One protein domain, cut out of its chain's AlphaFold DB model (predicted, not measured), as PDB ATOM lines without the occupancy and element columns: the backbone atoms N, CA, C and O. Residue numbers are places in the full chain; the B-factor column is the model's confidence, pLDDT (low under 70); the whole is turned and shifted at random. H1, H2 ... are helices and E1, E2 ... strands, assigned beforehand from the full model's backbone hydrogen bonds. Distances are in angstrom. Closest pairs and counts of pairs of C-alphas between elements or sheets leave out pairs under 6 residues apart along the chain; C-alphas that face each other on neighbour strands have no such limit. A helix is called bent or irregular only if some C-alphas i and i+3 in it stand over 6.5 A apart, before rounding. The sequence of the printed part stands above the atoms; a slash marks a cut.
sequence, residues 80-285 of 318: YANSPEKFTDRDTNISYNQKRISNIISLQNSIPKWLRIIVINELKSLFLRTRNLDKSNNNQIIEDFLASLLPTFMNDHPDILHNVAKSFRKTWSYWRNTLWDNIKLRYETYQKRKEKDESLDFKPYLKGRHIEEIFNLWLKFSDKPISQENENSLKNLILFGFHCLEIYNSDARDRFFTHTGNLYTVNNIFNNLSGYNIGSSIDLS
ATOM      1  N   TYR A  80      43.285 -20.399  31.915       92.38
ATOM      2  CA  TYR A  80      42.983 -19.205  32.691       92.38
ATOM      3  C   TYR A  80      41.505 -18.831  32.557       92.38
ATOM      4  O   TYR A  80      40.915 -18.944  31.478       92.38
ATOM      5  N   ALA A  81      40.922 -18.359  33.659       94.81
ATOM      6  CA  ALA A  81      39.640 -17.674  33.626       94.81
ATOM      7  C   ALA A  81      39.782 -16.394  32.792       94.81
ATOM      8  O   ALA A  81      40.692 -15.597  33.009       94.81
ATOM      9  N   ASN A  82      38.864 -16.195  31.856       94.94
ATOM     10  CA  ASN A  82      38.807 -15.041  30.971       94.94
ATOM     11  C   ASN A  82      37.516 -14.259  31.238       94.94
ATOM     12  O   ASN A  82      36.611 -14.189  30.403       94.94
ATOM     13  N   SER A  83      37.399 -13.732  32.457       94.31
ATOM     14  CA  SER A  83      36.250 -12.916  32.843       94.31
ATOM     15  C   SER A  83      36.176 -11.653  31.983       94.31
ATOM     16  O   SER A  83      37.166 -10.926  31.887       94.31
ATOM     17  N   PRO A  84      35.010 -11.326  31.407       94.69
ATOM     18  CA  PRO A  84      34.888 -10.151  30.564       94.69
ATOM     19  C   PRO A  84      34.930  -8.861  31.398       94.69
ATOM     20  O   PRO A  84      34.397  -8.783  32.508       94.69
ATOM     21  N   GLU A  85      35.510  -7.799  30.838       95.56
ATOM     22  CA  GLU A  85      35.525  -6.467  31.469       95.56
ATOM     23  C   GLU A  85      34.123  -5.837  31.550       95.56
ATOM     24  O   GLU A  85      33.834  -5.000  32.415       95.56
ATOM     25  N   LYS A  86      33.248  -6.229  30.617       96.19
ATOM     26  CA  LYS A  86      31.867  -5.764  30.491       96.19
ATOM     27  C   LYS A  86      30.956  -6.923  30.118       96.19
ATOM     28  O   LYS A  86      31.327  -7.767  29.308       96.19
ATOM     29  N   PHE A  87      29.736  -6.910  30.638       96.19
ATOM     30  CA  PHE A  87      28.686  -7.826  30.218       96.19
ATOM     31  C   PHE A  87      27.561  -7.061  29.540       96.19
ATOM     32  O   PHE A  87      27.158  -5.995  30.009       96.19
ATOM     33  N   THR A  88      27.037  -7.631  28.462       94.12
ATOM     34  CA  THR A  88      25.933  -7.047  27.704       94.12
ATOM     35  C   THR A  88      24.637  -7.747  28.066       94.12
ATOM     36  O   THR A  88      24.517  -8.966  27.916       94.12
ATOM     37  N   ASP A  89      23.663  -6.971  28.527       93.62
ATOM     38  CA  ASP A  89      22.285  -7.431  28.614       93.62
ATOM     39  C   ASP A  89      21.739  -7.590  27.191       93.62
ATOM     40  O   ASP A  89      21.699  -6.633  26.421       93.62
ATOM     41  N   ARG A  90      21.354  -8.813  26.824       88.81
ATOM     42  CA  ARG A  90      20.891  -9.128  25.467       88.81
ATOM     43  C   ARG A  90      19.532  -8.515  25.151       88.81
ATOM     44  O   ARG A  90      19.277  -8.243  23.984       88.81
ATOM     45  N   ASP A  91      18.694  -8.295  26.162       89.88
ATOM     46  CA  ASP A  91      17.333  -7.797  25.955       89.88
ATOM     47  C   ASP A  91      17.338  -6.287  25.677       89.88
ATOM     48  O   ASP A  91      16.549  -5.787  24.879       89.88
ATOM     49  N   THR A  92      18.258  -5.556  26.314       92.94
ATOM     50  CA  THR A  92      18.375  -4.092  26.192       92.94
ATOM     51  C   THR A  92      19.555  -3.636  25.334       92.94
ATOM     52  O   THR A  92      19.637  -2.463  24.974       92.94
ATOM     53  N   ASN A  93      20.477  -4.545  25.004       93.19
ATOM     54  CA  ASN A  93      21.758  -4.277  24.347       93.19
ATOM     55  C   ASN A  93      22.667  -3.288  25.110       93.19
ATOM     56  O   ASN A  93      23.578  -2.684  24.539       93.19
ATOM     57  N   ILE A  94      22.441  -3.111  26.416       95.06
ATOM     58  CA  ILE A  94      23.247  -2.230  27.266       95.06
ATOM     59  C   ILE A  94      24.427  -3.017  27.838       95.06
ATOM     60  O   ILE A  94      24.271  -4.113  28.377       95.06
ATOM     61  N   SER A  95      25.624  -2.434  27.742       95.62
ATOM     62  CA  SER A  95      26.849  -2.997  28.317       95.62
ATOM     63  C   SER A  95      27.144  -2.405  29.694       95.62
ATOM     64  O   SER A  95      27.227  -1.188  29.855       95.62
ATOM     65  N   TYR A  96      27.380  -3.270  30.676       97.12
ATOM     66  CA  TYR A  96      27.706  -2.910  32.051       97.12
ATOM     67  C   TYR A  96      29.126  -3.362  32.379       97.12
ATOM     68  O   TYR A  96      29.461  -4.531  32.206       97.12
ATOM     69  N   ASN A  97      29.967  -2.450  32.869       97.44
ATOM     70  CA  ASN A  97      31.290  -2.823  33.371       97.44
ATOM     71  C   ASN A  97      31.198  -3.540  34.729       97.44
ATOM     72  O   ASN A  97      30.190  -3.444  35.436       97.44
ATOM     73  N   GLN A  98      32.277  -4.225  35.104       96.62
ATOM     74  CA  GLN A  98      32.386  -4.962  36.369       96.62
ATOM     75  C   GLN A  98      32.016  -4.116  37.603       96.62
ATOM     76  O   GLN A  98      31.286  -4.587  38.473       96.62
ATOM     77  N   LYS A  99      32.416  -2.834  37.657       97.12
ATOM     78  CA  LYS A  99      32.077  -1.941  38.783       97.12
ATOM     79  C   LYS A  99      30.580  -1.639  38.867       97.12
ATOM     80  O   LYS A  99      30.001  -1.641  39.950       97.12
ATOM     81  N   ARG A 100      29.923  -1.394  37.731       96.44
ATOM     82  CA  ARG A 100      28.479  -1.150  37.695       96.44
ATOM     83  C   ARG A 100      27.702  -2.406  38.080       96.44
ATOM     84  O   ARG A 100      26.715  -2.285  38.795       96.44
ATOM     85  N   ILE A 101      28.159  -3.578  37.646       96.81
ATOM     86  CA  ILE A 101      27.581  -4.869  38.040       96.81
ATOM     87  C   ILE A 101      27.737  -5.097  39.543       96.81
ATOM     88  O   ILE A 101      26.741  -5.403  40.191       96.81
ATOM     89  N   SER A 102      28.934  -4.869  40.092       96.06
ATOM     90  CA  SER A 102      29.217  -4.934  41.534       96.06
ATOM     91  C   SER A 102      28.198  -4.117  42.340       96.06
ATOM     92  O   SER A 102      27.495  -4.667  43.186       96.06
ATOM     93  N   ASN A 103      27.997  -2.847  41.962       95.50
ATOM     94  CA  ASN A 103      27.021  -1.962  42.607       95.50
ATOM     95  C   ASN A 103      25.567  -2.454  42.473       95.50
ATOM     96  O   ASN A 103      24.766  -2.286  43.386       95.50
ATOM     97  N   ILE A 104      25.185  -3.019  41.321       95.25
ATOM     98  CA  ILE A 104      23.823  -3.544  41.130       95.25
ATOM     99  C   ILE A 104      23.591  -4.752  42.043       95.25
ATOM    100  O   ILE A 104      22.545  -4.832  42.686       95.25
ATOM    101  N   ILE A 105      24.557  -5.674  42.106       95.50
ATOM    102  CA  ILE A 105      24.450  -6.882  42.926       95.50
ATOM    103  C   ILE A 105      24.386  -6.515  44.406       95.50
ATOM    104  O   ILE A 105      23.545  -7.067  45.110       95.50
ATOM    105  N   SER A 106      25.208  -5.570  44.874       93.50
ATOM    106  CA  SER A 106      25.208  -5.164  46.283       93.50
ATOM    107  C   SER A 106      23.920  -4.471  46.708       93.50
ATOM    108  O   SER A 106      23.365  -4.807  47.750       93.50
ATOM    109  N   LEU A 107      23.364  -3.596  45.865       94.06
ATOM    110  CA  LEU A 107      22.070  -2.958  46.132       94.06
ATOM    111  C   LEU A 107      20.907  -3.958  46.181       94.06
ATOM    112  O   LEU A 107      19.962  -3.770  46.943       94.06
ATOM    113  N   GLN A 108      20.946  -4.999  45.349       91.75
ATOM    114  CA  GLN A 108      19.864  -5.986  45.230       91.75
ATOM    115  C   GLN A 108      20.097  -7.247  46.068       91.75
ATOM    116  O   GLN A 108      19.238  -8.133  46.080       91.75
ATOM    117  N   ASN A 109      21.267  -7.367  46.700       90.62
ATOM    118  CA  ASN A 109      21.782  -8.586  47.326       90.62
ATOM    119  C   ASN A 109      21.564  -9.850  46.460       90.62
ATOM    120  O   ASN A 109      21.208 -10.924  46.949       90.62
ATOM    121  N   SER A 110      21.652  -9.701  45.134       93.19
ATOM    122  CA  SER A 110      21.332 -10.759  44.172       93.19
ATOM    123  C   SER A 110      21.826 -10.427  42.765       93.19
ATOM    124  O   SER A 110      21.989  -9.269  42.392       93.19
ATOM    125  N   ILE A 111      22.059 -11.469  41.960       94.44
ATOM    126  CA  ILE A 111      22.451 -11.308  40.556       94.44
ATOM    127  C   ILE A 111      21.217 -10.974  39.698       94.44
ATOM    128  O   ILE A 111      20.244 -11.740  39.732       94.44
ATOM    129  N   PRO A 112      21.262  -9.902  38.878       94.44
ATOM    130  CA  PRO A 112      20.197  -9.562  37.938       94.44
ATOM    131  C   PRO A 112      19.833 -10.722  37.015       94.44
ATOM    132  O   PRO A 112      20.698 -11.494  36.605       94.44
ATOM    133  N   LYS A 113      18.558 -10.824  36.624       94.00
ATOM    134  CA  LYS A 113      18.050 -11.952  35.818       94.00
ATOM    135  C   LYS A 113      18.859 -12.201  34.537       94.00
ATOM    136  O   LYS A 113      19.204 -13.350  34.272       94.00
ATOM    137  N   TRP A 114      19.190 -11.152  33.781       94.94
ATOM    138  CA  TRP A 114      19.958 -11.270  32.535       94.94
ATOM    139  C   TRP A 114      21.377 -11.806  32.789       94.94
ATOM    140  O   TRP A 114      21.829 -12.723  32.105       94.94
ATOM    141  N   LEU A 115      22.052 -11.320  33.838       96.19
ATOM    142  CA  LEU A 115      23.394 -11.772  34.206       96.19
ATOM    143  C   LEU A 115      23.348 -13.199  34.754       96.19
ATOM    144  O   LEU A 115      24.211 -14.013  34.438       96.19
ATOM    145  N   ARG A 116      22.291 -13.552  35.494       95.69
ATOM    146  CA  ARG A 116      22.072 -14.906  36.013       95.69
ATOM    147  C   ARG A 116      22.073 -15.945  34.891       95.69
ATOM    148  O   ARG A 116      22.581 -17.039  35.108       95.69
ATOM    149  N   ILE A 117      21.556 -15.622  33.704       94.25
ATOM    150  CA  ILE A 117      21.595 -16.521  32.536       94.25
ATOM    151  C   ILE A 117      23.042 -16.791  32.103       94.25
ATOM    152  O   ILE A 117      23.391 -17.941  31.839       94.25
ATOM    153  N   ILE A 118      23.887 -15.758  32.073       94.44
ATOM    154  CA  ILE A 118      25.312 -15.874  31.728       94.44
ATOM    155  C   ILE A 118      26.032 -16.746  32.762       94.44
ATOM    156  O   ILE A 118      26.669 -17.729  32.389       94.44
ATOM    157  N   VAL A 119      25.840 -16.453  34.054       95.81
ATOM    158  CA  VAL A 119      26.401 -17.245  35.161       95.81
ATOM    159  C   VAL A 119      25.983 -18.712  35.041       95.81
ATOM    160  O   VAL A 119      26.822 -19.604  35.106       95.81
ATOM    161  N   ILE A 120      24.692 -18.976  34.818       95.38
ATOM    162  CA  ILE A 120      24.154 -20.333  34.661       95.38
ATOM    163  C   ILE A 120      24.780 -21.047  33.462       95.38
ATOM    164  O   ILE A 120      25.030 -22.246  33.538       95.38
ATOM    165  N   ASN A 121      25.002 -20.356  32.345       94.12
ATOM    166  CA  ASN A 121      25.605 -20.973  31.168       94.12
ATOM    167  C   ASN A 121      27.059 -21.357  31.421       94.12
ATOM    168  O   ASN A 121      27.422 -22.488  31.112       94.12
ATOM    169  N   GLU A 122      27.842 -20.483  32.052       94.56
ATOM    170  CA  GLU A 122      29.208 -20.806  32.468       94.56
ATOM    171  C   GLU A 122      29.234 -21.973  33.465       94.56
ATOM    172  O   GLU A 122      30.027 -22.907  33.320       94.56
ATOM    173  N   LEU A 123      28.306 -21.985  34.426       93.88
ATOM    174  CA  LEU A 123      28.248 -22.975  35.503       93.88
ATOM    175  C   LEU A 123      27.978 -24.403  34.992       93.88
ATOM    176  O   LEU A 123      28.335 -25.372  35.658       93.88
ATOM    177  N   LYS A 124      27.396 -24.564  33.797       93.56
ATOM    178  CA  LYS A 124      27.156 -25.889  33.191       93.56
ATOM    179  C   LYS A 124      28.447 -26.640  32.880       93.56
ATOM    180  O   LYS A 124      28.471 -27.857  33.031       93.56
ATOM    181  N   SER A 125      29.507 -25.932  32.482       92.19
ATOM    182  CA  SER A 125      30.824 -26.549  32.266       92.19
ATOM    183  C   SER A 125      31.369 -27.145  33.565       92.19
ATOM    184  O   SER A 125      31.836 -28.281  33.582       92.19
ATOM    185  N   LEU A 126      31.205 -26.427  34.679       91.19
ATOM    186  CA  LEU A 126      31.566 -26.916  36.003       91.19
ATOM    187  C   LEU A 126      30.689 -28.104  36.420       91.19
ATOM    188  O   LEU A 126      31.216 -29.084  36.936       91.19
ATOM    189  N   PHE A 127      29.385 -28.065  36.127       90.44
ATOM    190  CA  PHE A 127      28.478 -29.186  36.397       90.44
ATOM    191  C   PHE A 127      28.855 -30.460  35.633       90.44
ATOM    192  O   PHE A 127      28.729 -31.555  36.164       90.44
ATOM    193  N   LEU A 128      29.335 -30.360  34.391       89.88
ATOM    194  CA  LEU A 128      29.825 -31.537  33.661       89.88
ATOM    195  C   LEU A 128      31.028 -32.169  34.362       89.88
ATOM    196  O   LEU A 128      31.168 -33.391  34.363       89.88
ATOM    197  N   ARG A 129      31.859 -31.350  35.010       86.19
ATOM    198  CA  ARG A 129      33.089 -31.780  35.680       86.19
ATOM    199  C   ARG A 129      32.842 -32.361  37.058       86.19
ATOM    200  O   ARG A 129      33.374 -33.425  37.355       86.19
ATOM    201  N   THR A 130      31.989 -31.718  37.847       82.06
ATOM    202  CA  THR A 130      31.582 -32.146  39.187       82.06
ATOM    203  C   THR A 130      30.064 -32.095  39.293       82.06
ATOM    204  O   THR A 130      29.454 -31.108  38.907       82.06
ATOM    205  N   ARG A 131      29.430 -33.173  39.765       76.12
ATOM    206  CA  ARG A 131      27.963 -33.239  39.945       76.12
ATOM    207  C   ARG A 131      27.574 -33.263  41.414       76.12
ATOM    208  O   ARG A 131      26.487 -32.796  41.765       76.12
ATOM    209  N   ASN A 132      28.487 -33.719  42.263       65.56
ATOM    210  CA  ASN A 132      28.434 -33.469  43.686       65.56
ATOM    211  C   ASN A 132      29.213 -32.208  43.989       65.56
ATOM    212  O   ASN A 132      30.435 -32.205  44.095       65.56
ATOM    213  N   LEU A 133      28.463 -31.126  44.153       59.97
ATOM    214  CA  LEU A 133      28.949 -30.081  45.030       59.97
ATOM    215  C   LEU A 133      29.125 -30.723  46.395       59.97
ATOM    216  O   LEU A 133      28.179 -31.356  46.870       59.97
ATOM    217  N   ASP A 134      30.317 -30.544  46.951       55.09
ATOM    218  CA  ASP A 134      30.556 -30.281  48.365       55.09
ATOM    219  C   ASP A 134      29.274 -30.457  49.198       55.09
ATOM    220  O   ASP A 134      28.323 -29.657  49.090       55.09
ATOM    221  N   LYS A 135      29.211 -31.597  49.899       54.38
ATOM    222  CA  LYS A 135      28.019 -32.159  50.551       54.38
ATOM    223  C   LYS A 135      27.386 -31.220  51.587       54.38
ATOM    224  O   LYS A 135      26.301 -31.527  52.068       54.38
ATOM    225  N   SER A 136      27.974 -30.067  51.899       50.09
ATOM    226  CA  SER A 136      27.481 -29.174  52.940       50.09
ATOM    227  C   SER A 136      27.311 -27.724  52.473       50.09
ATOM    228  O   SER A 136      27.629 -27.319  51.350       50.09
ATOM    229  N   ASN A 137      26.727 -26.933  53.366       52.78
ATOM    230  CA  ASN A 137      26.296 -25.546  53.224       52.78
ATOM    231  C   ASN A 137      27.386 -24.540  52.794       52.78
ATOM    232  O   ASN A 137      27.073 -23.358  52.701       52.78
ATOM    233  N   ASN A 138      28.615 -24.981  52.512       68.69
ATOM    234  CA  ASN A 138      29.791 -24.136  52.318       68.69
ATOM    235  C   ASN A 138      29.767 -23.324  51.008       68.69
ATOM    236  O   ASN A 138      30.136 -22.165  50.992       68.69
ATOM    237  N   ASN A 139      29.251 -23.882  49.905       81.50
ATOM    238  CA  ASN A 139      29.185 -23.213  48.584       81.50
ATOM    239  C   ASN A 139      30.543 -22.815  47.981       81.50
ATOM    240  O   ASN A 139      30.534 -22.210  46.911       81.50
ATOM    241  N   GLN A 140      31.672 -23.218  48.574       86.38
ATOM    242  CA  GLN A 140      33.006 -22.718  48.233       86.38
ATOM    243  C   GLN A 140      33.327 -22.772  46.734       86.38
ATOM    244  O   GLN A 140      33.765 -21.791  46.151       86.38
ATOM    245  N   ILE A 141      33.035 -23.886  46.060       88.38
ATOM    246  CA  ILE A 141      33.310 -24.006  44.621       88.38
ATOM    247  C   ILE A 141      32.447 -23.065  43.758       88.38
ATOM    248  O   ILE A 141      32.887 -22.608  42.706       88.38
ATOM    249  N   ILE A 142      31.217 -22.751  44.190       90.75
ATOM    250  CA  ILE A 142      30.364 -21.753  43.525       90.75
ATOM    251  C   ILE A 142      30.863 -20.344  43.854       90.75
ATOM    252  O   ILE A 142      30.821 -19.478  42.986       90.75
ATOM    253  N   GLU A 143      31.328 -20.114  45.080       92.31
ATOM    254  CA  GLU A 143      31.933 -18.848  45.496       92.31
ATOM    255  C   GLU A 143      33.170 -18.534  44.655       92.31
ATOM    256  O   GLU A 143      33.201 -17.495  44.007       92.31
ATOM    257  N   ASP A 144      34.111 -19.469  44.543       92.50
ATOM    258  CA  ASP A 144      35.324 -19.343  43.728       92.50
ATOM    259  C   ASP A 144      35.016 -19.181  42.232       92.50
ATOM    260  O   ASP A 144      35.678 -18.428  41.507       92.50
ATOM    261  N   PHE A 145      33.972 -19.861  41.755       94.75
ATOM    262  CA  PHE A 145      33.464 -19.695  40.399       94.75
ATOM    263  C   PHE A 145      32.919 -18.279  40.165       94.75
ATOM    264  O   PHE A 145      33.284 -17.626  39.186       94.75
ATOM    265  N   LEU A 146      32.060 -17.780  41.060       95.56
ATOM    266  CA  LEU A 146      31.542 -16.414  40.985       95.56
ATOM    267  C   LEU A 146      32.674 -15.404  41.127       95.56
ATOM    268  O   LEU A 146      32.655 -14.381  40.445       95.56
ATOM    269  N   ALA A 147      33.675 -15.724  41.941       95.06
ATOM    270  CA  ALA A 147      34.820 -14.874  42.157       95.06
ATOM    271  C   ALA A 147      35.661 -14.684  40.909       95.06
ATOM    272  O   ALA A 147      36.071 -13.574  40.576       95.06
ATOM    273  N   SER A 148      35.843 -15.782  40.186       96.38
ATOM    274  CA  SER A 148      36.552 -15.800  38.919       96.38
ATOM    275  C   SER A 148      35.786 -15.048  37.825       96.38
ATOM    276  O   SER A 148      36.416 -14.427  36.977       96.38
ATOM    277  N   LEU A 149      34.446 -15.075  37.836       97.12
ATOM    278  CA  LEU A 149      33.599 -14.400  36.838       97.12
ATOM    279  C   LEU A 149      33.335 -12.914  37.144       97.12
ATOM    280  O   LEU A 149      33.097 -12.122  36.233       97.12
ATOM    281  N   LEU A 150      33.300 -12.537  38.421       96.81
ATOM    282  CA  LEU A 150      32.940 -11.196  38.888       96.81
ATOM    283  C   LEU A 150      33.990 -10.661  39.881       96.81
ATOM    284  O   LEU A 150      33.659 -10.358  41.029       96.81
ATOM    285  N   PRO A 151      35.262 -10.510  39.466       95.69
ATOM    286  CA  PRO A 151      36.360 -10.197  40.381       95.69
ATOM    287  C   PRO A 151      36.196  -8.852  41.104       95.69
ATOM    288  O   PRO A 151      36.568  -8.718  42.265       95.69
ATOM    289  N   THR A 152      35.598  -7.840  40.464       96.25
ATOM    290  CA  THR A 152      35.345  -6.549  41.132       96.25
ATOM    291  C   THR A 152      34.297  -6.673  42.235       96.25
ATOM    292  O   THR A 152      34.465  -6.084  43.296       96.25
ATOM    293  N   PHE A 153      33.245  -7.464  42.011       94.69
ATOM    294  CA  PHE A 153      32.218  -7.721  43.021       94.69
ATOM    295  C   PHE A 153      32.804  -8.410  44.256       94.69
ATOM    296  O   PHE A 153      32.499  -8.015  45.375       94.69
ATOM    297  N   MET A 154      33.703  -9.372  44.053       92.25
ATOM    298  CA  MET A 154      34.404 -10.044  45.150       92.25
ATOM    299  C   MET A 154      35.222  -9.106  46.015       92.25
ATOM    300  O   MET A 154      35.192  -9.212  47.235       92.25
ATOM    301  N   ASN A 155      35.977  -8.220  45.370       92.69
ATOM    302  CA  ASN A 155      36.866  -7.308  46.073       92.69
ATOM    303  C   ASN A 155      36.074  -6.243  46.839       92.69
ATOM    304  O   ASN A 155      36.474  -5.850  47.929       92.69
ATOM    305  N   ASP A 156      34.961  -5.775  46.267       92.44
ATOM    306  CA  ASP A 156      34.145  -4.718  46.861       92.44
ATOM    307  C   ASP A 156      33.190  -5.237  47.953       92.44
ATOM    308  O   ASP A 156      32.920  -4.523  48.919       92.44
ATOM    309  N   HIS A 157      32.632  -6.441  47.775       92.12
ATOM    310  CA  HIS A 157      31.486  -6.947  48.542       92.12
ATOM    311  C   HIS A 157      31.592  -8.452  48.880       92.12
ATOM    312  O   HIS A 157      30.687  -9.231  48.550       92.12
ATOM    313  N   PRO A 158      32.680  -8.902  49.538       90.75
ATOM    314  CA  PRO A 158      32.863 -10.315  49.877       90.75
ATOM    315  C   PRO A 158      31.810 -10.837  50.871       90.75
ATOM    316  O   PRO A 158      31.492 -12.024  50.876       90.75
ATOM    317  N   ASP A 159      31.223  -9.955  51.680       90.19
ATOM    318  CA  ASP A 159      30.254 -10.259  52.737       90.19
ATOM    319  C   ASP A 159      28.928 -10.845  52.221       90.19
ATOM    320  O   ASP A 159      28.264 -11.613  52.923       90.19
ATOM    321  N   ILE A 160      28.546 -10.538  50.978       91.56
ATOM    322  CA  ILE A 160      27.305 -11.033  50.363       91.56
ATOM    323  C   ILE A 160      27.516 -12.175  49.365       91.56
ATOM    324  O   ILE A 160      26.536 -12.777  48.909       91.56
ATOM    325  N   LEU A 161      28.765 -12.530  49.054       90.75
ATOM    326  CA  LEU A 161      29.090 -13.590  48.100       90.75
ATOM    327  C   LEU A 161      28.415 -14.913  48.456       90.75
ATOM    328  O   LEU A 161      27.772 -15.523  47.603       90.75
ATOM    329  N   HIS A 162      28.522 -15.326  49.718       90.00
ATOM    330  CA  HIS A 162      27.967 -16.589  50.185       90.00
ATOM    331  C   HIS A 162      26.458 -16.686  49.912       90.00
ATOM    332  O   HIS A 162      25.952 -17.698  49.416       90.00
ATOM    333  N   ASN A 163      25.721 -15.597  50.158       89.69
ATOM    334  CA  ASN A 163      24.282 -15.528  49.901       89.69
ATOM    335  C   ASN A 163      23.966 -15.618  48.403       89.69
ATOM    336  O   ASN A 163      23.038 -16.327  47.992       89.69
ATOM    337  N   VAL A 164      24.762 -14.943  47.573       92.19
ATOM    338  CA  VAL A 164      24.636 -15.007  46.117       92.19
ATOM    339  C   VAL A 164      24.923 -16.422  45.606       92.19
ATOM    340  O   VAL A 164      24.117 -16.961  44.839       92.19
ATOM    341  N   ALA A 165      26.000 -17.057  46.069       91.06
ATOM    342  CA  ALA A 165      26.383 -18.424  45.726       91.06
ATOM    343  C   ALA A 165      25.296 -19.431  46.127       91.06
ATOM    344  O   ALA A 165      24.852 -20.245  45.308       91.06
ATOM    345  N   LYS A 166      24.756 -19.299  47.345       89.94
ATOM    346  CA  LYS A 166      23.628 -20.098  47.843       89.94
ATOM    347  C   LYS A 166      22.413 -20.033  46.917       89.94
ATOM    348  O   LYS A 166      21.714 -21.033  46.742       89.94
ATOM    349  N   SER A 167      22.172 -18.900  46.252       90.75
ATOM    350  CA  SER A 167      21.058 -18.756  45.303       90.75
ATOM    351  C   SER A 167      21.164 -19.671  44.068       90.75
ATOM    352  O   SER A 167      20.147 -19.940  43.420       90.75
ATOM    353  N   PHE A 168      22.357 -20.176  43.734       91.50
ATOM    354  CA  PHE A 168      22.581 -21.105  42.618       91.50
ATOM    355  C   PHE A 168      22.436 -22.578  43.015       91.50
ATOM    356  O   PHE A 168      22.242 -23.422  42.136       91.50
ATOM    357  N   ARG A 169      22.405 -22.903  44.315       86.44
ATOM    358  CA  ARG A 169      22.215 -24.287  44.788       86.44
ATOM    359  C   ARG A 169      20.917 -24.907  44.293       86.44
ATOM    360  O   ARG A 169      20.925 -26.053  43.867       86.44
ATOM    361  N   LYS A 170      19.816 -24.146  44.259       87.25
ATOM    362  CA  LYS A 170      18.536 -24.640  43.714       87.25
ATOM    363  C   LYS A 170      18.667 -25.086  42.256       87.25
ATOM    364  O   LYS A 170      18.141 -26.131  41.887       87.25
ATOM    365  N   THR A 171      19.390 -24.315  41.442       91.25
ATOM    366  CA  THR A 171      19.662 -24.654  40.038       91.25
ATOM    367  C   THR A 171      20.512 -25.917  39.935       91.25
ATOM    368  O   THR A 171      20.208 -26.792  39.132       91.25
ATOM    369  N   TRP A 172      21.524 -26.054  40.789       88.38
ATOM    370  CA  TRP A 172      22.363 -27.245  40.812       88.38
ATOM    371  C   TRP A 172      21.611 -28.511  41.241       88.38
ATOM    372  O   TRP A 172      21.729 -29.552  40.601       88.38
ATOM    373  N   SER A 173      20.798 -28.432  42.299       87.62
ATOM    374  CA  SER A 173      19.964 -29.554  42.749       87.62
ATOM    375  C   SER A 173      18.971 -29.978  41.673       87.62
ATOM    376  O   SER A 173      18.779 -31.171  41.447       87.62
ATOM    377  N   TYR A 174      18.385 -29.011  40.961       92.12
ATOM    378  CA  TYR A 174      17.551 -29.295  39.797       92.12
ATOM    379  C   TYR A 174      18.332 -30.063  38.722       92.12
ATOM    380  O   TYR A 174      17.867 -31.100  38.263       92.12
ATOM    381  N   TRP A 175      19.548 -29.628  38.384       93.19
ATOM    382  CA  TRP A 175      20.404 -30.328  37.425       93.19
ATOM    383  C   TRP A 175      20.770 -31.748  37.845       93.19
ATOM    384  O   TRP A 175      20.765 -32.640  37.000       93.19
ATOM    385  N   ARG A 176      21.040 -31.988  39.134       89.81
ATOM    386  CA  ARG A 176      21.254 -33.347  39.655       89.81
ATOM    387  C   ARG A 176      20.032 -34.232  39.424       89.81
ATOM    388  O   ARG A 176      20.183 -35.349  38.942       89.81
ATOM    389  N   ASN A 177      18.837 -33.726  39.718       91.12
ATOM    390  CA  ASN A 177      17.598 -34.468  39.481       91.12
ATOM    391  C   ASN A 177      17.405 -34.761  37.992       91.12
ATOM    392  O   ASN A 177      17.223 -35.912  37.623       91.12
ATOM    393  N   THR A 178      17.564 -33.753  37.132       95.44
ATOM    394  CA  THR A 178      17.454 -33.932  35.679       95.44
ATOM    395  C   THR A 178      18.456 -34.952  35.140       95.44
ATOM    396  O   THR A 178      18.099 -35.775  34.303       95.44
ATOM    397  N   LEU A 179      19.706 -34.929  35.614       93.81
ATOM    398  CA  LEU A 179      20.707 -35.917  35.214       93.81
ATOM    399  C   LEU A 179      20.270 -37.332  35.602       93.81
ATOM    400  O   LEU A 179      20.346 -38.244  34.781       93.81
ATOM    401  N   TRP A 180      19.813 -37.503  36.842       93.88
ATOM    402  CA  TRP A 180      19.342 -38.791  37.334       93.88
ATOM    403  C   TRP A 180      18.157 -39.317  36.523       93.88
ATOM    404  O   TRP A 180      18.189 -40.460  36.075       93.88
ATOM    405  N   ASP A 181      17.160 -38.470  36.265       96.12
ATOM    406  CA  ASP A 181      15.981 -38.837  35.480       96.12
ATOM    407  C   ASP A 181      16.370 -39.266  34.057       96.12
ATOM    408  O   ASP A 181      15.878 -40.277  33.554       96.12
ATOM    409  N   ASN A 182      17.321 -38.564  33.428       97.38
ATOM    410  CA  ASN A 182      17.830 -38.919  32.101       97.38
ATOM    411  C   ASN A 182      18.559 -40.274  32.092       97.38
ATOM    412  O   ASN A 182      18.372 -41.069  31.165       97.38
ATOM    413  N   ILE A 183      19.384 -40.551  33.108       95.31
ATOM    414  CA  ILE A 183      20.076 -41.841  33.260       95.31
ATOM    415  C   ILE A 183      19.055 -42.959  33.483       95.31
ATOM    416  O   ILE A 183      19.099 -43.970  32.781       95.31
ATOM    417  N   LYS A 184      18.102 -42.760  34.401       96.00
ATOM    418  CA  LYS A 184      17.053 -43.735  34.717       96.00
ATOM    419  C   LYS A 184      16.215 -44.071  33.486       96.00
ATOM    420  O   LYS A 184      16.061 -45.242  33.156       96.00
ATOM    421  N   LEU A 185      15.765 -43.061  32.742       96.88
ATOM    422  CA  LEU A 185      15.013 -43.259  31.502       96.88
ATOM    423  C   LEU A 185      15.810 -44.070  30.463       96.88
ATOM    424  O   LEU A 185      15.265 -44.934  29.766       96.88
ATOM    425  N   ARG A 186      17.119 -43.807  30.347       96.69
ATOM    426  CA  ARG A 186      17.992 -44.566  29.442       96.69
ATOM    427  C   ARG A 186      18.157 -46.012  29.898       96.69
ATOM    428  O   ARG A 186      18.151 -46.900  29.046       96.69
ATOM    429  N   TYR A 187      18.262 -46.250  31.200       95.44
ATOM    430  CA  TYR A 187      18.336 -47.589  31.774       95.44
ATOM    431  C   TYR A 187      17.049 -48.386  31.540       95.44
ATOM    432  O   TYR A 187      17.108 -49.503  31.041       95.44
ATOM    433  N   GLU A 188      15.880 -47.790  31.772       95.06
ATOM    434  CA  GLU A 188      14.582 -48.421  31.484       95.06
ATOM    435  C   GLU A 188      14.442 -48.789  29.997       95.06
ATOM    436  O   GLU A 188      13.912 -49.841  29.636       95.06
ATOM    437  N   THR A 189      14.962 -47.939  29.107       94.62
ATOM    438  CA  THR A 189      15.006 -48.214  27.662       94.62
ATOM    439  C   THR A 189      15.960 -49.361  27.320       94.62
ATOM    440  O   THR A 189      15.692 -50.125  26.391       94.62
ATOM    441  N   TYR A 190      17.081 -49.475  28.034       93.81
ATOM    442  CA  TYR A 190      18.013 -50.592  27.910       93.81
ATOM    443  C   TYR A 190      17.375 -51.902  28.393       93.81
ATOM    444  O   TYR A 190      17.400 -52.876  27.646       93.81
ATOM    445  N   GLN A 191      16.715 -51.906  29.553       92.88
ATOM    446  CA  GLN A 191      16.058 -53.093  30.115       92.88
ATOM    447  C   GLN A 191      15.004 -53.677  29.165       92.88
ATOM    448  O   GLN A 191      15.082 -54.848  28.808       92.88
ATOM    449  N   LYS A 192      14.135 -52.837  28.586       93.25
ATOM    450  CA  LYS A 192      13.157 -53.260  27.559       93.25
ATOM    451  C   LYS A 192      13.781 -53.888  26.305       93.25
ATOM    452  O   LYS A 192      13.090 -54.543  25.526       93.25
ATOM    453  N   ARG A 193      15.056 -53.601  26.025       90.56
ATOM    454  CA  ARG A 193      15.802 -54.229  24.923       90.56
ATOM    455  C   ARG A 193      16.480 -55.513  25.375       90.56
ATOM    456  O   ARG A 193      16.434 -56.469  24.616       90.56
ATOM    457  N   LYS A 194      17.047 -55.538  26.583       90.38
ATOM    458  CA  LYS A 194      17.638 -56.731  27.203       90.38
ATOM    459  C   LYS A 194      16.606 -57.855  27.353       90.38
ATOM    460  O   LYS A 194      16.908 -58.994  27.049       90.38
ATOM    461  N   GLU A 195      15.355 -57.522  27.677       91.44
ATOM    462  CA  GLU A 195      14.227 -58.475  27.679       91.44
ATOM    463  C   GLU A 195      13.991 -59.158  26.318       91.44
ATOM    464  O   GLU A 195      13.418 -60.241  26.259       91.44
ATOM    465  N   LYS A 196      14.397 -58.524  25.210       91.69
ATOM    466  CA  LYS A 196      14.265 -59.070  23.848       91.69
ATOM    467  C   LYS A 196      15.542 -59.742  23.348       91.69
ATOM    468  O   LYS A 196      15.487 -60.484  22.373       91.69
ATOM    469  N   ASP A 197      16.671 -59.423  23.964       90.12
ATOM    470  CA  ASP A 197      18.003 -59.899  23.620       90.12
ATOM    471  C   ASP A 197      18.820 -60.003  24.911       90.12
ATOM    472  O   ASP A 197      19.472 -59.048  25.342       90.12
ATOM    473  N   GLU A 198      18.752 -61.173  25.548       84.19
ATOM    474  CA  GLU A 198      19.417 -61.436  26.829       84.19
ATOM    475  C   GLU A 198      20.947 -61.331  26.732       84.19
ATOM    476  O   GLU A 198      21.616 -61.113  27.741       84.19
ATOM    477  N   SER A 199      21.511 -61.420  25.518       84.75
ATOM    478  CA  SER A 199      22.951 -61.276  25.276       84.75
ATOM    479  C   SER A 199      23.440 -59.821  25.331       84.75
ATOM    480  O   SER A 199      24.645 -59.558  25.279       84.75
ATOM    481  N   LEU A 200      22.521 -58.856  25.446       84.62
ATOM    482  CA  LEU A 200      22.825 -57.435  25.375       84.62
ATOM    483  C   LEU A 200      23.546 -56.918  26.633       84.62
ATOM    484  O   LEU A 200      22.938 -56.648  27.672       84.62
ATOM    485  N   ASP A 201      24.840 -56.637  26.497       80.81
ATOM    486  CA  ASP A 201      25.626 -55.901  27.492       80.81
ATOM    487  C   ASP A 201      25.398 -54.376  27.374       80.81
ATOM    488  O   ASP A 201      25.333 -53.795  26.281       80.81
ATOM    489  N   PHE A 202      25.285 -53.689  28.512       77.75
ATOM    490  CA  PHE A 202      25.094 -52.242  28.564       77.75
ATOM    491  C   PHE A 202      26.340 -51.453  28.105       77.75
ATOM    492  O   PHE A 202      26.214 -50.326  27.609       77.75
ATOM    493  N   LYS A 203      27.550 -52.029  28.195       77.88
ATOM    494  CA  LYS A 203      28.805 -51.374  27.763       77.88
ATOM    495  C   LYS A 203      28.860 -51.086  26.251       77.88
ATOM    496  O   LYS A 203      29.123 -49.927  25.891       77.88
ATOM    497  N   PRO A 204      28.606 -52.054  25.345       81.50
ATOM    498  CA  PRO A 204      28.512 -51.797  23.904       81.50
ATOM    499  C   PRO A 204      27.216 -51.072  23.502       81.50
ATOM    500  O   PRO A 204      27.166 -50.441  22.443       81.50
ATOM    501  N   TYR A 205      26.175 -51.109  24.341       85.12
ATOM    502  CA  TYR A 205      24.907 -50.426  24.079       85.12
ATOM    503  C   TYR A 205      25.034 -48.890  24.069       85.12
ATOM    504  O   TYR A 205      24.420 -48.216  23.230       85.12
ATOM    505  N   LEU A 206      25.815 -48.309  24.988       89.94
ATOM    506  CA  LEU A 206      25.997 -46.856  25.059       89.94
ATOM    507  C   LEU A 206      26.909 -46.342  23.931       89.94
ATOM    508  O   LEU A 206      28.109 -46.627  23.899       89.94
ATOM    509  N   LYS A 207      26.321 -45.531  23.041       90.44
ATOM    510  CA  LYS A 207      26.967 -44.833  21.917       90.44
ATOM    511  C   LYS A 207      26.999 -43.322  22.175       90.44
ATOM    512  O   LYS A 207      26.163 -42.841  22.940       90.44
ATOM    513  N   GLY A 208      27.856 -42.583  21.461       89.75
ATOM    514  CA  GLY A 208      27.992 -41.119  21.562       89.75
ATOM    515  C   GLY A 208      26.660 -40.364  21.592       89.75
ATOM    516  O   GLY A 208      26.398 -39.604  22.519       89.75
ATOM    517  N   ARG A 209      25.729 -40.691  20.684       92.19
ATOM    518  CA  ARG A 209      24.384 -40.080  20.662       92.19
ATOM    519  C   ARG A 209      23.609 -40.212  21.983       92.19
ATOM    520  O   ARG A 209      22.890 -39.300  22.358       92.19
ATOM    521  N   HIS A 210      23.750 -41.330  22.707       94.69
ATOM    522  CA  HIS A 210      23.049 -41.528  23.982       94.69
ATOM    523  C   HIS A 210      23.650 -40.637  25.076       94.69
ATOM    524  O   HIS A 210      22.934 -40.172  25.959       94.69
ATOM    525  N   ILE A 211      24.960 -40.389  25.005       94.06
ATOM    526  CA  ILE A 211      25.678 -39.483  25.906       94.06
ATOM    527  C   ILE A 211      25.223 -38.049  25.627       94.06
ATOM    528  O   ILE A 211      24.829 -37.341  26.552       94.06
ATOM    529  N   GLU A 212      25.182 -37.644  24.357       93.19
ATOM    530  CA  GLU A 212      24.666 -36.332  23.960       93.19
ATOM    531  C   GLU A 212      23.214 -36.124  24.396       93.19
ATOM    532  O   GLU A 212      22.892 -35.072  24.940       93.19
ATOM    533  N   GLU A 213      22.347 -37.126  24.226       94.69
ATOM    534  CA  GLU A 213      20.947 -37.077  24.660       94.69
ATOM    535  C   GLU A 213      20.822 -36.873  26.179       94.69
ATOM    536  O   GLU A 213      20.083 -35.991  26.618       94.69
ATOM    537  N   ILE A 214      21.572 -37.635  26.987       96.25
ATOM    538  CA  ILE A 214      21.543 -37.524  28.457       96.25
ATOM    539  C   ILE A 214      22.075 -36.166  28.926       96.25
ATOM    540  O   ILE A 214      21.501 -35.559  29.834       96.25
ATOM    541  N   PHE A 215      23.158 -35.679  28.313       95.25
ATOM    542  CA  PHE A 215      23.862 -34.474  28.754       95.25
ATOM    543  C   PHE A 215      23.518 -33.207  27.956       95.25
ATOM    544  O   PHE A 215      24.139 -32.161  28.171       95.25
ATOM    545  N   ASN A 216      22.510 -33.250  27.081       95.06
ATOM    546  CA  ASN A 216      22.163 -32.165  26.153       95.06
ATOM    547  C   ASN A 216      21.991 -30.799  26.843       95.06
ATOM    548  O   ASN A 216      22.421 -29.767  26.326       95.06
ATOM    549  N   LEU A 217      21.393 -30.783  28.042       95.12
ATOM    550  CA  LEU A 217      21.164 -29.557  28.815       95.12
ATOM    551  C   LEU A 217      22.456 -28.763  29.071       95.12
ATOM    552  O   LEU A 217      22.419 -27.526  29.078       95.12
ATOM    553  N   TRP A 218      23.571 -29.469  29.266       95.12
ATOM    554  CA  TRP A 218      24.880 -28.899  29.568       95.12
ATOM    555  C   TRP A 218      25.755 -28.800  28.318       95.12
ATOM    556  O   TRP A 218      26.271 -27.721  28.033       95.12
ATOM    557  N   LEU A 219      25.836 -29.873  27.523       94.06
ATOM    558  CA  LEU A 219      26.704 -29.953  26.342       94.06
ATOM    559  C   LEU A 219      26.349 -28.958  25.236       94.06
ATOM    560  O   LEU A 219      27.214 -28.595  24.445       94.06
ATOM    561  N   LYS A 220      25.107 -28.460  25.174       92.12
ATOM    562  CA  LYS A 220      24.730 -27.435  24.186       92.12
ATOM    563  C   LYS A 220      25.445 -26.087  24.368       92.12
ATOM    564  O   LYS A 220      25.342 -25.242  23.487       92.12
ATOM    565  N   PHE A 221      26.122 -25.879  25.500       90.19
ATOM    566  CA  PHE A 221      26.942 -24.692  25.776       90.19
ATOM    567  C   PHE A 221      28.438 -24.995  25.792       90.19
ATOM    568  O   PHE A 221      29.223 -24.123  26.154       90.19
ATOM    569  N   SER A 222      28.826 -26.215  25.432       89.12
ATOM    570  CA  SER A 222      30.222 -26.608  25.325       89.12
ATOM    571  C   SER A 222      30.705 -26.530  23.884       89.12
ATOM    572  O   SER A 222      29.913 -26.700  22.952       89.12
ATOM    573  N   ASP A 223      32.008 -26.314  23.713       85.69
ATOM    574  CA  ASP A 223      32.658 -26.431  22.409       85.69
ATOM    575  C   ASP A 223      32.423 -27.827  21.819       85.69
ATOM    576  O   ASP A 223      32.448 -28.841  22.528       85.69
ATOM    577  N   LYS A 224      32.183 -27.873  20.505       85.12
ATOM    578  CA  LYS A 224      31.963 -29.112  19.754       85.12
ATOM    579  C   LYS A 224      33.048 -29.309  18.688       85.12
ATOM    580  O   LYS A 224      33.458 -28.323  18.079       85.12
ATOM    581  N   PRO A 225      33.434 -30.566  18.391       85.00
ATOM    582  CA  PRO A 225      33.003 -31.800  19.059       85.00
ATOM    583  C   PRO A 225      33.611 -31.938  20.466       85.00
ATOM    584  O   PRO A 225      34.683 -31.401  20.736       85.00
ATOM    585  N   ILE A 226      32.940 -32.669  21.364       88.50
ATOM    586  CA  ILE A 226      33.563 -33.033  22.643       88.50
ATOM    587  C   ILE A 226      34.730 -33.993  22.394       88.50
ATOM    588  O   ILE A 226      34.693 -34.798  21.465       88.50
ATOM    589  N   SER A 227      35.775 -33.919  23.221       88.81
ATOM    590  CA  SER A 227      36.898 -34.852  23.110       88.81
ATOM    591  C   SER A 227      36.452 -36.287  23.409       88.81
ATOM    592  O   SER A 227      35.565 -36.515  24.236       88.81
ATOM    593  N   GLN A 228      37.125 -37.269  22.803       88.88
ATOM    594  CA  GLN A 228      36.872 -38.687  23.092       88.88
ATOM    595  C   GLN A 228      37.059 -39.010  24.583       88.88
ATOM    596  O   GLN A 228      36.357 -39.848  25.141       88.88
ATOM    597  N   GLU A 229      37.992 -38.327  25.248       86.38
ATOM    598  CA  GLU A 229      38.225 -38.467  26.684       86.38
ATOM    599  C   GLU A 229      37.016 -37.999  27.509       86.38
ATOM    600  O   GLU A 229      36.593 -38.691  28.439       86.38
ATOM    601  N   ASN A 230      36.417 -36.859  27.145       88.44
ATOM    602  CA  ASN A 230      35.196 -36.353  27.770       88.44
ATOM    603  C   ASN A 230      34.017 -37.283  27.519       88.44
ATOM    604  O   ASN A 230      33.298 -37.614  28.460       88.44
ATOM    605  N   GLU A 231      33.847 -37.736  26.279       90.56
ATOM    606  CA  GLU A 231      32.793 -38.683  25.927       90.56
ATOM    607  C   GLU A 231      32.915 -39.977  26.744       90.56
ATOM    608  O   GLU A 231      31.949 -40.397  27.379       90.56
ATOM    609  N   ASN A 232      34.113 -40.562  26.822       87.62
ATOM    610  CA  ASN A 232      34.365 -41.771  27.609       87.62
ATOM    611  C   ASN A 232      34.109 -41.550  29.106       87.62
ATOM    612  O   ASN A 232      33.551 -42.416  29.777       87.62
ATOM    613  N   SER A 233      34.476 -40.383  29.633       86.50
ATOM    614  CA  SER A 233      34.270 -40.058  31.048       86.50
ATOM    615  C   SER A 233      32.783 -39.900  31.385       86.50
ATOM    616  O   SER A 233      32.310 -40.439  32.387       86.50
ATOM    617  N   LEU A 234      32.017 -39.228  30.519       90.69
ATOM    618  CA  LEU A 234      30.561 -39.126  30.643       90.69
ATOM    619  C   LEU A 234      29.876 -40.486  30.443       90.69
ATOM    620  O   LEU A 234      28.919 -40.796  31.152       90.69
ATOM    621  N   LYS A 235      30.381 -41.325  29.529       91.06
ATOM    622  CA  LYS A 235      29.918 -42.707  29.352       91.06
ATOM    623  C   LYS A 235      30.082 -43.501  30.641       91.06
ATOM    624  O   LYS A 235      29.113 -44.094  31.102       91.06
ATOM    625  N   ASN A 236      31.268 -43.480  31.238       87.25
ATOM    626  CA  ASN A 236      31.561 -44.207  32.471       87.25
ATOM    627  C   ASN A 236      30.647 -43.785  33.628       87.25
ATOM    628  O   ASN A 236      30.152 -44.638  34.359       87.25
ATOM    629  N   LEU A 237      30.326 -42.493  33.725       89.00
ATOM    630  CA  LEU A 237      29.342 -41.995  34.685       89.00
ATOM    631  C   LEU A 237      27.940 -42.593  34.462       89.00
ATOM    632  O   LEU A 237      27.266 -42.949  35.426       89.00
ATOM    633  N   ILE A 238      27.491 -42.718  33.208       92.06
ATOM    634  CA  ILE A 238      26.200 -43.355  32.894       92.06
ATOM    635  C   ILE A 238      26.237 -44.843  33.257       92.06
ATOM    636  O   ILE A 238      25.288 -45.337  33.859       92.06
ATOM    637  N   LEU A 239      27.327 -45.542  32.922       90.00
ATOM    638  CA  LEU A 239      27.512 -46.960  33.252       90.00
ATOM    639  C   LEU A 239      27.453 -47.193  34.770       90.00
ATOM    640  O   LEU A 239      26.835 -48.152  35.218       90.00
ATOM    641  N   PHE A 240      28.025 -46.286  35.561       88.25
ATOM    642  CA  PHE A 240      27.901 -46.333  37.015       88.25
ATOM    643  C   PHE A 240      26.461 -46.132  37.488       88.25
ATOM    644  O   PHE A 240      25.983 -46.866  38.344       88.25
ATOM    645  N   GLY A 241      25.733 -45.183  36.895       90.81
ATOM    646  CA  GLY A 241      24.310 -45.009  37.188       90.81
ATOM    647  C   GLY A 241      23.477 -46.252  36.859       90.81
ATOM    648  O   GLY A 241      22.565 -46.588  37.609       90.81
ATOM    649  N   PHE A 242      23.815 -46.960  35.779       92.12
ATOM    650  CA  PHE A 242      23.191 -48.235  35.418       92.12
ATOM    651  C   PHE A 242      23.479 -49.317  36.456       92.12
ATOM    652  O   PHE A 242      22.541 -49.954  36.922       92.12
ATOM    653  N   HIS A 243      24.740 -49.464  36.871       89.69
ATOM    654  CA  HIS A 243      25.129 -50.376  37.951       89.69
ATOM    655  C   HIS A 243      24.361 -50.076  39.239       89.69
ATOM    656  O   HIS A 243      23.769 -50.974  39.829       89.69
ATOM    657  N   CYS A 244      24.260 -48.801  39.634       89.88
ATOM    658  CA  CYS A 244      23.487 -48.438  40.819       89.88
ATOM    659  C   CYS A 244      22.010 -48.848  40.714       89.88
ATOM    660  O   CYS A 244      21.431 -49.280  41.708       89.88
ATOM    661  N   LEU A 245      21.400 -48.702  39.533       92.62
ATOM    662  CA  LEU A 245      20.013 -49.105  39.280       92.62
ATOM    663  C   LEU A 245      19.832 -50.628  39.260       92.62
ATOM    664  O   LEU A 245      18.764 -51.105  39.638       92.62
ATOM    665  N   GLU A 246      20.842 -51.377  38.819       90.12
ATOM    666  CA  GLU A 246      20.821 -52.842  38.771       90.12
ATOM    667  C   GLU A 246      20.948 -53.461  40.169       90.12
ATOM    668  O   GLU A 246      20.225 -54.405  40.479       90.12
ATOM    669  N   ILE A 247      21.799 -52.894  41.032       89.31
ATOM    670  CA  ILE A 247      22.113 -53.480  42.344       89.31
ATOM    671  C   ILE A 247      21.255 -52.911  43.484       89.31
ATOM    672  O   ILE A 247      20.782 -53.665  44.332       89.31
ATOM    673  N   TYR A 248      21.024 -51.593  43.529       88.00
ATOM    674  CA  TYR A 248      20.514 -50.929  44.742       88.00
ATOM    675  C   TYR A 248      19.057 -50.458  44.669       88.00
ATOM    676  O   TYR A 248      18.596 -49.781  45.585       88.00
ATOM    677  N   ASN A 249      18.322 -50.794  43.606       83.62
ATOM    678  CA  ASN A 249      16.885 -50.534  43.447       83.62
ATOM    679  C   ASN A 249      16.425 -49.132  43.941       83.62
ATOM    680  O   ASN A 249      16.689 -48.133  43.266       83.62
ATOM    681  N   SER A 250      15.764 -49.029  45.107       85.44
ATOM    682  CA  SER A 250      15.253 -47.763  45.673       85.44
ATOM    683  C   SER A 250      16.347 -46.769  46.059       85.44
ATOM    684  O   SER A 250      16.142 -45.560  45.940       85.44
ATOM    685  N   ASP A 251      17.517 -47.265  46.452       88.25
ATOM    686  CA  ASP A 251      18.620 -46.460  46.979       88.25
ATOM    687  C   ASP A 251      19.608 -46.069  45.874       88.25
ATOM    688  O   ASP A 251      20.580 -45.353  46.114       88.25
ATOM    689  N   ALA A 252      19.355 -46.498  44.633       90.81
ATOM    690  CA  ALA A 252      20.235 -46.297  43.489       90.81
ATOM    691  C   ALA A 252      20.625 -44.828  43.280       90.81
ATOM    692  O   ALA A 252      21.780 -44.531  42.977       90.81
ATOM    693  N   ARG A 253      19.684 -43.895  43.476       89.38
ATOM    694  CA  ARG A 253      19.934 -42.453  43.330       89.38
ATOM    695  C   ARG A 253      20.908 -41.944  44.383       89.38
ATOM    696  O   ARG A 253      21.824 -41.182  44.071       89.38
ATOM    697  N   ASP A 254      20.686 -42.347  45.625       85.75
ATOM    698  CA  ASP A 254      21.485 -41.889  46.750       85.75
ATOM    699  C   ASP A 254      22.850 -42.566  46.722       85.75
ATOM    700  O   ASP A 254      23.847 -41.883  46.919       85.75
ATOM    701  N   ARG A 255      22.945 -43.843  46.333       84.31
ATOM    702  CA  ARG A 255      24.216 -44.527  46.053       84.31
ATOM    703  C   ARG A 255      24.974 -43.845  44.923       84.31
ATOM    704  O   ARG A 255      26.136 -43.495  45.132       84.31
ATOM    705  N   PHE A 256      24.303 -43.558  43.804       86.00
ATOM    706  CA  PHE A 256      24.882 -42.819  42.688       86.00
ATOM    707  C   PHE A 256      25.471 -41.512  43.195       86.00
ATOM    708  O   PHE A 256      26.668 -41.317  43.066       86.00
ATOM    709  N   PHE A 257      24.712 -40.641  43.858       81.00
ATOM    710  CA  PHE A 257      25.256 -39.361  44.319       81.00
ATOM    711  C   PHE A 257      26.162 -39.430  45.555       81.00
ATOM    712  O   PHE A 257      26.973 -38.537  45.740       81.00
ATOM    713  N   THR A 258      26.087 -40.450  46.395       74.94
ATOM    714  CA  THR A 258      26.964 -40.558  47.573       74.94
ATOM    715  C   THR A 258      28.353 -41.036  47.166       74.94
ATOM    716  O   THR A 258      29.345 -40.487  47.642       74.94
ATOM    717  N   HIS A 259      28.424 -41.968  46.212       68.06
ATOM    718  CA  HIS A 259      29.670 -42.579  45.737       68.06
ATOM    719  C   HIS A 259      30.217 -41.875  44.481       68.06
ATOM    720  O   HIS A 259      31.428 -41.816  44.267       68.06
ATOM    721  N   THR A 260      29.368 -41.175  43.708       56.97
ATOM    722  CA  THR A 260      29.841 -40.187  42.712       56.97
ATOM    723  C   THR A 260      30.361 -38.899  43.337       56.97
ATOM    724  O   THR A 260      30.546 -37.906  42.632       56.97
ATOM    725  N   GLY A 261      30.649 -38.861  44.642       51.72
ATOM    726  CA  GLY A 261      31.485 -37.792  45.188       51.72
ATOM    727  C   GLY A 261      32.807 -37.680  44.428       51.72
ATOM    728  O   GLY A 261      33.390 -36.613  44.377       51.72
ATOM    729  N   ASN A 262      33.246 -38.767  43.792       55.38
ATOM    730  CA  ASN A 262      34.666 -38.997  43.692       55.38
ATOM    731  C   ASN A 262      35.036 -39.969  42.551       55.38
ATOM    732  O   ASN A 262      35.844 -39.636  41.683       55.38
ATOM    733  N   LEU A 263      34.346 -41.109  42.445       59.12
ATOM    734  CA  LEU A 263      34.777 -42.199  41.567       59.12
ATOM    735  C   LEU A 263      34.464 -42.008  40.077       59.12
ATOM    736  O   LEU A 263      34.972 -42.754  39.265       59.12
ATOM    737  N   TYR A 264      33.665 -41.024  39.663       68.06
ATOM    738  CA  TYR A 264      33.433 -40.747  38.229       68.06
ATOM    739  C   TYR A 264      33.424 -39.259  37.892       68.06
ATOM    740  O   TYR A 264      32.879 -38.844  36.866       68.06
ATOM    741  N   THR A 265      34.009 -38.419  38.744       71.19
ATOM    742  CA  THR A 265      34.197 -36.996  38.440       71.19
ATOM    743  C   THR A 265      34.995 -36.845  37.155       71.19
ATOM    744  O   THR A 265      35.979 -37.541  36.914       71.19
ATOM    745  N   VAL A 266      34.542 -35.926  36.305       76.12
ATOM    746  CA  VAL A 266      35.150 -35.730  34.995       76.12
ATOM    747  C   VAL A 266      36.115 -34.573  35.149       76.12
ATOM    748  O   VAL A 266      35.761 -33.416  34.942       76.12
ATOM    749  N   ASN A 267      37.344 -34.873  35.563       77.88
ATOM    750  CA  ASN A 267      38.354 -33.846  35.819       77.88
ATOM    751  C   ASN A 267      38.962 -33.252  34.529       77.88
ATOM    752  O   ASN A 267      40.033 -32.646  34.556       77.88
ATOM    753  N   ASN A 268      38.272 -33.382  33.402       83.56
ATOM    754  CA  ASN A 268      38.707 -32.902  32.101       83.56
ATOM    755  C   ASN A 268      38.216 -31.469  31.851       83.56
ATOM    756  O   ASN A 268      37.462 -30.895  32.641       83.56
ATOM    757  N   ILE A 269      38.666 -30.876  30.749       88.12
ATOM    758  CA  ILE A 269      38.282 -29.523  30.343       88.12
ATOM    759  C   ILE A 269      37.002 -29.590  29.498       88.12
ATOM    760  O   ILE A 269      36.939 -30.323  28.512       88.12
ATOM    761  N   PHE A 270      36.000 -28.792  29.869       90.31
ATOM    762  CA  PHE A 270      34.793 -28.545  29.076       90.31
ATOM    763  C   PHE A 270      34.688 -27.053  28.784       90.31
ATOM    764  O   PHE A 270      34.068 -26.313  29.545       90.31
ATOM    765  N   ASN A 271      35.300 -26.603  27.693       87.50
ATOM    766  CA  ASN A 271      35.235 -25.198  27.299       87.50
ATOM    767  C   ASN A 271      33.800 -24.768  27.011       87.50
ATOM    768  O   ASN A 271      33.000 -25.549  26.492       87.50
ATOM    769  N   ASN A 272      33.490 -23.529  27.384       90.19
ATOM    770  CA  ASN A 272      32.188 -22.926  27.153       90.19
ATOM    771  C   ASN A 272      32.217 -22.074  25.884       90.19
ATOM    772  O   ASN A 272      33.178 -21.339  25.667       90.19
ATOM    773  N   LEU A 273      31.112 -22.073  25.134       90.88
ATOM    774  CA  LEU A 273      30.938 -21.245  23.934       90.88
ATOM    775  C   LEU A 273      31.095 -19.735  24.193       90.88
ATOM    776  O   LEU A 273      31.293 -18.971  23.254       90.88
ATOM    777  N   SER A 274      30.969 -19.280  25.444       89.88
ATOM    778  CA  SER A 274      31.217 -17.881  25.817       89.88
ATOM    779  C   SER A 274      32.685 -17.454  25.659       89.88
ATOM    780  O   SER A 274      32.959 -16.260  25.552       89.88
ATOM    781  N   GLY A 275      33.626 -18.406  25.700       90.94
ATOM    782  CA  GLY A 275      35.063 -18.145  25.763       90.94
ATOM    783  C   GLY A 275      35.575 -17.634  27.119       90.94
ATOM    784  O   GLY A 275      36.758 -17.301  27.224       90.94
ATOM    785  N   TYR A 276      34.735 -17.565  28.161       94.56
ATOM    786  CA  TYR A 276      35.158 -17.082  29.486       94.56
ATOM    787  C   TYR A 276      35.919 -18.138  30.287       94.56
ATOM    788  O   TYR A 276      36.712 -17.798  31.160       94.56
ATOM    789  N   ASN A 277      35.704 -19.422  29.992       93.44
ATOM    790  CA  ASN A 277      36.414 -20.550  30.600       93.44
ATOM    791  C   ASN A 277      36.361 -20.587  32.135       93.44
ATOM    792  O   ASN A 277      37.220 -21.216  32.754       93.44
ATOM    793  N   ILE A 278      35.353 -19.973  32.769       95.62
ATOM    794  CA  ILE A 278      35.319 -19.856  34.231       95.62
ATOM    795  C   ILE A 278      35.231 -21.242  34.851       95.62
ATOM    796  O   ILE A 278      36.110 -21.650  35.606       95.62
ATOM    797  N   GLY A 279      34.218 -22.018  34.459       91.75
ATOM    798  CA  GLY A 279      34.040 -23.366  34.983       91.75
ATOM    799  C   GLY A 279      35.158 -24.323  34.576       91.75
ATOM    800  O   GLY A 279      35.435 -25.242  35.335       91.75
ATOM    801  N   SER A 280      35.848 -24.101  33.450       91.81
ATOM    802  CA  SER A 280      37.036 -24.873  33.041       91.81
ATOM    803  C   SER A 280      38.288 -24.545  33.851       91.81
ATOM    804  O   SER A 280      39.138 -25.416  34.015       91.81
ATOM    805  N   SER A 281      38.411 -23.310  34.341       93.38
ATOM    806  CA  SER A 281      39.596 -22.826  35.058       93.38
ATOM    807  C   SER A 281      39.701 -23.340  36.498       93.38
ATOM    808  O   SER A 281      40.795 -23.402  37.054       93.38
ATOM    809  N   ILE A 282      38.577 -23.753  37.095       91.12
ATOM    810  CA  ILE A 282      38.528 -24.209  38.489       91.12
ATOM    811  C   ILE A 282      39.338 -25.498  38.667       91.12
ATOM    812  O   ILE A 282      39.064 -26.520  38.027       91.12
ATOM    813  N   ASP A 283      40.318 -25.463  39.565       87.38
ATOM    814  CA  ASP A 283      41.112 -26.623  39.961       87.38
ATOM    815  C   ASP A 283      40.390 -27.410  41.057       87.38
ATOM    816  O   ASP A 283      40.289 -26.956  42.195       87.38
ATOM    817  N   LEU A 284      39.895 -28.601  40.706       82.94
ATOM    818  CA  LEU A 284      39.127 -29.424  41.636       82.94
ATOM    819  C   LEU A 284      39.980 -30.003  42.775       82.94
ATOM    820  O   LEU A 284      39.416 -30.387  43.791       82.94
ATOM    821  N   SER A 285      41.317 -30.030  42.653       79.06
ATOM    822  CA  SER A 285      42.208 -30.574  43.695       79.06
ATOM    823  C   SER A 285      42.206 -29.774  45.003       79.06
ATOM    824  O   SER A 285      42.657 -30.274  46.029       79.06
TER     825      SER A 285
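What this domain is: This is residues 80 to 285 of the 318 residues of an uncharacterized protein of Rhizophagus irregularis (strain DAOM 181602 / DAOM 197198 / MUCL 43194) (UniProt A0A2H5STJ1). One long helix, H5, runs along most of an elongated body as its spine, with two groups of helices along it. Toward one end are H2, H3, H4, H10 and H1, with the small hairpin E1 E2 next to H1; toward the other are H7, the helical hairpin H8 H9, and the short H6. The 18 residues 260 to 277, with no named element, run back from H9 to H10. The printed part has 206 residues, mostly helix, in the order E1 E2 H1 to H10; the two-stranded sheet is antiparallel. It is compact, with a radius of gyration of the C-alphas of 18.9 A and spans of 62 by 34 by 31 A.

Where its parts are: E1 is residues 86 to 88, beginning at C-alpha 86 (31.867, -5.764, 30.491), and E2 is residues 95 to 97. H1 is 98 to 108, H2 is 113 to 129 and 24.9 A long, H3 is 140 to 149, and H4 is 151 to 156. H5, 158 to 194, is 53.9 A long, ending at C-alpha 194 (17.638, -56.731, 27.203). H6 is 202 to 205, H7 is 208 to 219, H8 is 228 to 247 and 28.4 A long, H9 is 249 to 259, and H10 is 278 to 281, ending at C-alpha 281 (39.596, -22.826, 35.058). Irregular are H5 (C-alphas 159 and 162 are 7.2 A apart), H7 (214 and 217, 8.0 A) and H9 (250 and 253, 7.5 A).

How they stand to each other: E1 and E2 form a hairpin, with N 87 and O 96 within hydrogen-bond range at 2.9 A. H1 touches H4, closest at C-alphas 102 and 153, 4.4 A. H2 touches H10, closest at C-alphas 126 and 279, 4.4 A. H2 touches H7 with residues 124 to 128 alone, closest at C-alphas 124 and 218, 5.2 A. H3 touches H5, closest at C-alphas 143 and 165, 5.6 A. H5 touches H7 at a shallow tilt of 21 degrees, opposite ways, closest at C-alphas 182 and 214, 5.4 A. H8 touches H5, closest at C-alphas 187 and 242, 6.1 A, and H9, closest at C-alphas 244 and 252, 4.7 A. H6 is close to but not clearly touching H8, closest at C-alphas 203 and 239, 7.2 A. H1 and H8 are apart. Every O i to N i+4 pair is within hydrogen-bond range in H1, H3, H4 and H8, but 10 of 13 in H2, 26 of 33 in H5, 6 of 8 in H7 and 5 of 7 in H9; H6 and H10 are too short for such a pair.

The domain as a whole: The two C-alphas farthest apart, of Asp 156 and Lys 196, are 62.3 A apart. The printed part has no cut, and H9 to H10 is the long link. The pLDDT is under 70 at residues 132 to 138 and 259 to 264.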